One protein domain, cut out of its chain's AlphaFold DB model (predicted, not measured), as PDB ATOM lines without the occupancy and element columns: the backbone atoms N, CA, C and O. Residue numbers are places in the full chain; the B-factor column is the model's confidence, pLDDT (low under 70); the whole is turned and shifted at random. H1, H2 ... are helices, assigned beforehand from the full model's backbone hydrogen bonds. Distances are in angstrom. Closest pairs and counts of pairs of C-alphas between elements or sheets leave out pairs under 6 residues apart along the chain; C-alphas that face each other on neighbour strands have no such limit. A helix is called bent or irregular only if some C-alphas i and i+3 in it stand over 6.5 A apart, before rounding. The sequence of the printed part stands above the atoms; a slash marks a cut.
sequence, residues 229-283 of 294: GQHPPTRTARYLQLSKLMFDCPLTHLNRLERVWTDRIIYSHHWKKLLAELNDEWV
ATOM      1  N   GLY A 229      39.552  -0.492  -2.871       78.81
ATOM      2  CA  GLY A 229      40.970  -0.135  -2.759       78.81
ATOM      3  C   GLY A 229      41.272   0.823  -1.602       78.81
ATOM      4  O   GLY A 229      42.339   1.437  -1.567       78.81
ATOM      5  N   GLN A 230      40.339   0.994  -0.661       78.50
ATOM      6  CA  GLN A 230      40.528   1.856   0.503       78.50
ATOM      7  C   GLN A 230      41.269   1.071   1.586       78.50
ATOM      8  O   GLN A 230      40.671   0.373   2.402       78.50
ATOM      9  N   HIS A 231      42.593   1.190   1.586       77.38
ATOM     10  CA  HIS A 231      43.443   0.567   2.594       77.38
ATOM     11  C   HIS A 231      43.598   1.454   3.839       77.38
ATOM     12  O   HIS A 231      43.558   2.686   3.728       77.38
ATOM     13  N   PRO A 232      43.829   0.855   5.022       76.94
ATOM     14  CA  PRO A 232      44.291   1.597   6.186       76.94
ATOM     15  C   PRO A 232      45.568   2.401   5.880       76.94
ATOM     16  O   PRO A 232      46.400   1.958   5.080       76.94
ATOM     17  N   PRO A 233      45.753   3.577   6.506       82.38
ATOM     18  CA  PRO A 233      46.946   4.389   6.299       82.38
ATOM     19  C   PRO A 233      48.213   3.646   6.739       82.38
ATOM     20  O   PRO A 233      48.227   2.919   7.732       82.38
ATOM     21  N   THR A 234      49.318   3.865   6.023       86.38
ATOM     22  CA  THR A 234      50.610   3.253   6.363       86.38
ATOM     23  C   THR A 234      51.102   3.704   7.736       86.38
ATOM     24  O   THR A 234      51.122   4.899   8.044       86.38
ATOM     25  N   ARG A 235      51.569   2.745   8.541       89.50
ATOM     26  CA  ARG A 235      52.075   2.993   9.896       89.50
ATOM     27  C   ARG A 235      53.358   3.816   9.868       89.50
ATOM     28  O   ARG A 235      54.305   3.501   9.153       89.50
ATOM     29  N   THR A 236      53.417   4.843  10.709       93.12
ATOM     30  CA  THR A 236      54.610   5.680  10.862       93.12
ATOM     31  C   THR A 236      55.675   4.953  11.692       93.12
ATOM     32  O   THR A 236      55.352   4.303  12.686       93.12
ATOM     33  N   ALA A 237      56.960   5.123  11.361       93.06
ATOM     34  CA  ALA A 237      58.067   4.494  12.097       93.06
ATOM     35  C   ALA A 237      58.041   4.803  13.609       93.06
ATOM     36  O   ALA A 237      58.249   3.913  14.430       93.06
ATOM     37  N   ARG A 238      57.694   6.044  13.981       93.19
ATOM     38  CA  ARG A 238      57.542   6.469  15.381       93.19
ATOM     39  C   ARG A 238      56.457   5.682  16.123       93.19
ATOM     40  O   ARG A 238      56.661   5.310  17.273       93.19
ATOM     41  N   TYR A 239      55.325   5.420  15.469       92.19
ATOM     42  CA  TYR A 239      54.243   4.627  16.050       92.19
ATOM     43  C   TYR A 239      54.697   3.184  16.297       92.19
ATOM     44  O   TYR A 239      54.483   2.658  17.383       92.19
ATOM     45  N   LEU A 240      55.399   2.571  15.337       92.81
ATOM     46  CA  LEU A 240      55.929   1.211  15.489       92.81
ATOM     47  C   LEU A 240      56.956   1.107  16.626       92.81
ATOM     48  O   LEU A 240      56.941   0.144  17.385       92.81
ATOM     49  N   GLN A 241      57.833   2.103  16.773       93.81
ATOM     50  CA  GLN A 241      58.794   2.154  17.881       93.81
ATOM     51  C   GLN A 241      58.093   2.274  19.240       93.81
ATOM     52  O   GLN A 241      58.440   1.552  20.172       93.81
ATOM     53  N   LEU A 242      57.085   3.148  19.349       92.50
ATOM     54  CA  LEU A 242      56.319   3.320  20.584       92.50
ATOM     55  C   LEU A 242      55.477   2.081  20.914       92.50
ATOM     56  O   LEU A 242      55.388   1.692  22.074       92.50
ATOM     57  N   SER A 243      54.917   1.423  19.897       91.75
ATOM     58  CA  SER A 243      54.211   0.149  20.050       91.75
ATOM     59  C   SER A 243      55.104  -0.909  20.692       91.75
ATOM     60  O   SER A 243      54.697  -1.525  21.674       91.75
ATOM     61  N   LYS A 244      56.347  -1.058  20.212       92.19
ATOM     62  CA  LYS A 244      57.306  -2.010  20.787       92.19
ATOM     63  C   LYS A 244      57.615  -1.725  22.254       92.19
ATOM     64  O   LYS A 244      57.729  -2.660  23.040       92.19
ATOM     65  N   LEU A 245      57.721  -0.448  22.634       91.88
ATOM     66  CA  LEU A 245      57.905  -0.057  24.035       91.88
ATOM     67  C   LEU A 245      56.712  -0.485  24.907       91.88
ATOM     68  O   LEU A 245      56.894  -0.835  26.067       91.88
ATOM     69  N   MET A 246      55.505  -0.487  24.341       85.88
ATOM     70  CA  MET A 246      54.274  -0.932  24.997       85.88
ATOM     71  C   MET A 246      53.938  -2.403  24.698       85.88
ATOM     72  O   MET A 246      52.763  -2.771  24.662       85.88
ATOM     73  N   PHE A 247      54.957  -3.238  24.466       88.56
ATOM     74  CA  PHE A 247      54.818  -4.682  24.234       88.56
ATOM     75  C   PHE A 247      53.875  -5.046  23.073       88.56
ATOM     76  O   PHE A 247      53.157  -6.038  23.128       88.56
ATOM     77  N   ASP A 248      53.840  -4.215  22.032       89.06
ATOM     78  CA  ASP A 248      52.995  -4.366  20.843       89.06
ATOM     79  C   ASP A 248      51.476  -4.401  21.087       89.06
ATOM     80  O   ASP A 248      50.688  -4.687  20.178       89.06
ATOM     81  N   CYS A 249      51.040  -4.006  22.284       86.69
ATOM     82  CA  CYS A 249      49.628  -3.888  22.634       86.69
ATOM     83  C   CYS A 249      48.885  -2.875  21.727       86.69
ATOM     84  O   CYS A 249      47.907  -3.271  21.081       86.69
ATOM     85  N   PRO A 250      49.380  -1.630  21.520       87.75
ATOM     86  CA  PRO A 250      48.705  -0.665  20.647       87.75
ATOM     87  C   PRO A 250      48.588  -1.132  19.192       87.75
ATOM     88  O   PRO A 250      47.567  -0.893  18.547       87.75
ATOM     89  N   LEU A 251      49.621  -1.803  18.667       90.06
ATOM     90  CA  LEU A 251      49.618  -2.347  17.308       90.06
ATOM     91  C   LEU A 251      48.605  -3.483  17.162       90.06
ATOM     92  O   LEU A 251      47.900  -3.549  16.158       90.06
ATOM     93  N   THR A 252      48.495  -4.348  18.169       90.69
ATOM     94  CA  THR A 252      47.530  -5.452  18.178       90.69
ATOM     95  C   THR A 252      46.091  -4.935  18.175       90.69
ATOM     96  O   THR A 252      45.271  -5.407  17.383       90.69
ATOM     97  N   HIS A 253      45.779  -3.927  18.995       89.69
ATOM     98  CA  HIS A 253      44.452  -3.295  19.006       89.69
ATOM     99  C   HIS A 253      44.130  -2.598  17.686       89.69
ATOM    100  O   HIS A 253      43.026  -2.762  17.165       89.69
ATOM    101  N   LEU A 254      45.097  -1.885  17.101       89.31
ATOM    102  CA  LEU A 254      44.908  -1.232  15.807       89.31
ATOM    103  C   LEU A 254      44.678  -2.252  14.680       89.31
ATOM    104  O   LEU A 254      43.773  -2.070  13.873       89.31
ATOM    105  N   ASN A 255      45.424  -3.360  14.654       89.62
ATOM    106  CA  ASN A 255      45.216  -4.433  13.675       89.62
ATOM    107  C   ASN A 255      43.812  -5.054  13.790       89.62
ATOM    108  O   ASN A 255      43.182  -5.358  12.778       89.62
ATOM    109  N   ARG A 256      43.301  -5.240  15.015       90.31
ATOM    110  CA  ARG A 256      41.929  -5.735  15.243       90.31
ATOM    111  C   ARG A 256      40.884  -4.740  14.746       90.31
ATOM    112  O   ARG A 256      39.910  -5.155  14.121       90.31
ATOM    113  N   LEU A 257      41.111  -3.447  14.977       89.19
ATOM    114  CA  LEU A 257      40.261  -2.373  14.471       89.19
ATOM    115  C   LEU A 257      40.225  -2.357  12.938       89.19
ATOM    116  O   LEU A 257      39.147  -2.369  12.350       89.19
ATOM    117  N   GLU A 258      41.393  -2.392  12.296       87.69
ATOM    118  CA  GLU A 258      41.526  -2.440  10.836       87.69
ATOM    119  C   GLU A 258      40.882  -3.694  10.234       87.69
ATOM    120  O   GLU A 258      40.308  -3.628   9.156       87.69
ATOM    121  N   ARG A 259      40.913  -4.838  10.926       84.50
ATOM    122  CA  ARG A 259      40.253  -6.063  10.451       84.50
ATOM    123  C   ARG A 259      38.725  -5.958  10.452       84.50
ATOM    124  O   ARG A 259      38.070  -6.607   9.642       84.50
ATOM    125  N   VAL A 260      38.153  -5.191  11.381       87.12
ATOM    126  CA  VAL A 260      36.700  -4.961  11.470       87.12
ATOM    127  C   VAL A 260      36.252  -3.816  10.553       87.12
ATOM    128  O   VAL A 260      35.100  -3.800  10.119       87.12
ATOM    129  N   TRP A 261      37.149  -2.876  10.250       86.19
ATOM    130  CA  TRP A 261      36.909  -1.744   9.357       86.19
ATOM    131  C   TRP A 261      37.392  -2.051   7.937       86.19
ATOM    132  O   TRP A 261      38.567  -1.923   7.615       86.19
ATOM    133  N   THR A 262      36.468  -2.422   7.060       81.25
ATOM    134  CA  THR A 262      36.778  -2.854   5.689       81.25
ATOM    135  C   THR A 262      36.082  -1.937   4.695       81.25
ATOM    136  O   THR A 262      34.860  -1.828   4.732       81.25
ATOM    137  N   ASP A 263      36.826  -1.253   3.817       79.69
ATOM    138  CA  ASP A 263      36.269  -0.323   2.813       79.69
ATOM    139  C   ASP A 263      35.280   0.716   3.381       79.69
ATOM    140  O   ASP A 263      34.267   1.048   2.770       79.69
ATOM    141  N   ARG A 264      35.568   1.249   4.577       80.06
ATOM    142  CA  ARG A 264      34.683   2.176   5.318       80.06
ATOM    143  C   ARG A 264      33.355   1.579   5.788       80.06
ATOM    144  O   ARG A 264      32.497   2.312   6.273       80.06
ATOM    145  N   ILE A 265      33.200   0.267   5.691       85.00
ATOM    146  CA  ILE A 265      32.055  -0.472   6.201       85.00
ATOM    147  C   ILE A 265      32.477  -1.127   7.512       85.00
ATOM    148  O   ILE A 265      33.543  -1.734   7.615       85.00
ATOM    149  N   ILE A 266      31.625  -0.998   8.524       87.38
ATOM    150  CA  ILE A 266      31.727  -1.761   9.762       87.38
ATOM    151  C   ILE A 266      30.363  -2.381  10.043       87.38
ATOM    152  O   ILE A 266      29.344  -1.691  10.095       87.38
ATOM    153  N   TYR A 267      30.356  -3.683  10.300       86.50
ATOM    154  CA  TYR A 267      29.170  -4.400  10.747       86.50
ATOM    155  C   TYR A 267      28.932  -4.156  12.239       86.50
ATOM    156  O   TYR A 267      29.820  -4.361  13.067       86.50
ATOM    157  N   SER A 268      27.710  -3.753  12.598       87.12
ATOM    158  CA  SER A 268      27.352  -3.344  13.968       87.12
ATOM    159  C   SER A 268      27.650  -4.418  15.023       87.12
ATOM    160  O   SER A 268      28.175  -4.109  16.091       87.12
ATOM    161  N   HIS A 269      27.374  -5.691  14.729       87.44
ATOM    162  CA  HIS A 269      27.628  -6.781  15.673       87.44
ATOM    163  C   HIS A 269      29.131  -7.044  15.875       87.44
ATOM    164  O   HIS A 269      29.564  -7.236  17.010       87.44
ATOM    165  N   HIS A 270      29.946  -6.954  14.818       88.38
ATOM    166  CA  HIS A 270      31.406  -7.048  14.932       88.38
ATOM    167  C   HIS A 270      32.015  -5.859  15.669       88.38
ATOM    168  O   HIS A 270      32.908  -6.050  16.490       88.38
ATOM    169  N   TRP A 271      31.496  -4.654  15.431       90.19
ATOM    170  CA  TRP A 271      31.902  -3.458  16.162       90.19
ATOM    171  C   TRP A 271      31.653  -3.589  17.660       90.19
ATOM    172  O   TRP A 271      32.555  -3.376  18.465       90.19
ATOM    173  N   LYS A 272      30.428  -3.974  18.033       90.75
ATOM    174  CA  LYS A 272      30.035  -4.144  19.436       90.75
ATOM    175  C   LYS A 272      30.860  -5.225  20.123       90.75
ATOM    176  O   LYS A 272      31.291  -5.012  21.250       90.75
ATOM    177  N   LYS A 273      31.106  -6.349  19.440       91.12
ATOM    178  CA  LYS A 273      31.958  -7.427  19.952       91.12
ATOM    179  C   LYS A 273      33.380  -6.929  20.220       91.12
ATOM    180  O   LYS A 273      33.875  -7.105  21.326       91.12
ATOM    181  N   LEU A 274      33.996  -6.252  19.247       92.31
ATOM    182  CA  LEU A 274      35.336  -5.686  19.408       92.31
ATOM    183  C   LEU A 274      35.391  -4.684  20.571       92.31
ATOM    184  O   LEU A 274      36.317  -4.729  21.372       92.31
ATOM    185  N   LEU A 275      34.400  -3.794  20.677       92.94
ATOM    186  CA  LEU A 275      34.349  -2.788  21.740       92.94
ATOM    187  C   LEU A 275      34.230  -3.428  23.131       92.94
ATOM    188  O   LEU A 275      34.881  -2.963  24.062       92.94
ATOM    189  N   ALA A 276      33.427  -4.486  23.267       94.31
ATOM    190  CA  ALA A 276      33.289  -5.225  24.519       94.31
ATOM    191  C   ALA A 276      34.614  -5.888  24.929       94.31
ATOM    192  O   ALA A 276      35.071  -5.683  26.048       94.31
ATOM    193  N   GLU A 277      35.273  -6.588  24.001       93.19
ATOM    194  CA  GLU A 277      36.576  -7.219  24.252       93.19
ATOM    195  C   GLU A 277      37.645  -6.186  24.654       93.19
ATOM    196  O   GLU A 277      38.385  -6.396  25.611       93.19
ATOM    197  N   LEU A 278      37.704  -5.043  23.959       91.50
ATOM    198  CA  LEU A 278      38.637  -3.962  24.293       91.50
ATOM    199  C   LEU A 278      38.354  -3.365  25.674       91.50
ATOM    200  O   LEU A 278      39.285  -3.090  26.426       91.50
ATOM    201  N   ASN A 279      37.080  -3.169  26.017       93.00
ATOM    202  CA  ASN A 279      36.696  -2.640  27.318       93.00
ATOM    203  C   ASN A 279      37.131  -3.576  28.456       93.00
ATOM    204  O   ASN A 279      37.715  -3.112  29.435       93.00
ATOM    205  N   ASP A 280      36.908  -4.881  28.308       92.88
ATOM    206  CA  ASP A 280      37.300  -5.876  29.311       92.88
ATOM    207  C   ASP A 280      38.827  -5.923  29.494       92.88
ATOM    208  O   ASP A 280      39.328  -5.920  30.623       92.88
ATOM    209  N   GLU A 281      39.582  -5.882  28.392       89.88
ATOM    210  CA  GLU A 281      41.048  -5.826  28.419       89.88
ATOM    211  C   GLU A 281      41.567  -4.567  29.128       89.88
ATOM    212  O   GLU A 281      42.519  -4.634  29.909       89.88
ATOM    213  N   TRP A 282      40.949  -3.410  28.885       88.25
ATOM    214  CA  TRP A 282      41.379  -2.144  29.480       88.25
ATOM    215  C   TRP A 282      41.059  -2.071  30.971       88.25
ATOM    216  O   TRP A 282      41.881  -1.578  31.745       88.25
ATOM    217  N   VAL A 283      39.911  -2.607  31.392       91.69
ATOM    218  CA  VAL A 283      39.563  -2.742  32.814       91.69
ATOM    219  C   VAL A 283      40.570  -3.650  33.525       91.69
ATOM    220  O   VAL A 283      41.061  -3.296  34.599       91.69
TER     221      VAL A 283
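This is residues 229 to 283 of the 294 residues of an uncharacterized protein of Thanatephorus cucumeris (strain AG1-IB / isolate 7/3/14) (UniProt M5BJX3). Starting from the first printed residue, the backbone draws a flat zigzag of three helices: a short helix, H1, makes a steep corner with the beginning of H2, and H2 then folds back into H3, so that H2 and H3 lie side by side as a helical hairpin. Contacts between the helices are few: H1 meets H2 near Cys 249 to Leu 251 and stays away from H3, while residues 229 to 236 lead into H1 with no named element. The printed part has 55 residues with three named helices in the order H1, H2, H3 and no named strand, and its class is all helix. It is only just loose, close to compact, with a radius of gyration of the C-alphas of 12.6 A, and the C-alphas span 35 by 32 by 9 A along their three main axes.

Begin at C-alpha 229, Gly 229, at (40.970, -0.135, -2.759). From there, read through residues 229 to 236 until you reach Ala 237, whose C-alpha is at (58.067, 4.494, 12.097). Here H1 begins; it holds residues 237 to 245, Ala 237 to Leu 245, and measures 12.8 A from first to last C-alpha. After the three residues that link it to H1, find C-alpha 249 at (49.628, -3.888, 22.634), where H2 begins. H2 holds residues 249 to 260, Cys 249 to Val 260, and is 17.1 A long from first to last C-alpha; as you read along it, x falls to 36.700 and z to 11.470 at C-alpha 260. After residues 261 to 267 comes H3, residues 268 to 283, Ser 268 to Val 283. With 16 residues H3 is the longest helix by residues, and it runs 22.5 A from first to last C-alpha. Along it x and z rise again, until it ends at C-alpha 283, at (39.563, -2.742, 32.814).

Start with H1 and look for the place where H2 comes near it. The two touch, with 4 pairs of C-alphas within 8 A, and H2 takes part with residues 249 to 251 alone. Their closest C-alphas are those of Ser 243 and Pro 250, 5.6 A apart. Their lines stand at a steep tilt of 61 degrees and they run opposite ways, with their centres 14.0 A apart. Now go on to H2 and H3, which form a helical hairpin. They touch, with 5 pairs of C-alphas within 8 A, and the closest are the C-alphas of Val 260 and His 270, 6.7 A apart. Their lines stand at a shallow tilt of 12 degrees, they run opposite ways, and their centres are 11.8 A apart. H1 and H3 are apart, with no C-alpha of the one within 8 A of the other. In the backbone, look at the O of residue i and the N of residue i+4: in H1, H2 and H3 every such pair is within hydrogen-bond range. None of the helices is bent or irregular.

The outline is flat. The two C-alphas farthest apart are those of Gly 229 and Val 283, the first and last printed residues, at 35.7 A. The printed residues run from 229 to 283 without a gap, in a full chain of 294 residues. The link from H1 to H2 is tight, with 3 residues, the link from H2 to H3 is short, with 7 residues, and no link is long. In the B-factor column of this predicted model you will find a mean pLDDT of 88.4 over the printed part; H1 has a mean of 93, H2 of 89 and H3 of 91, and no printed residue is under 70.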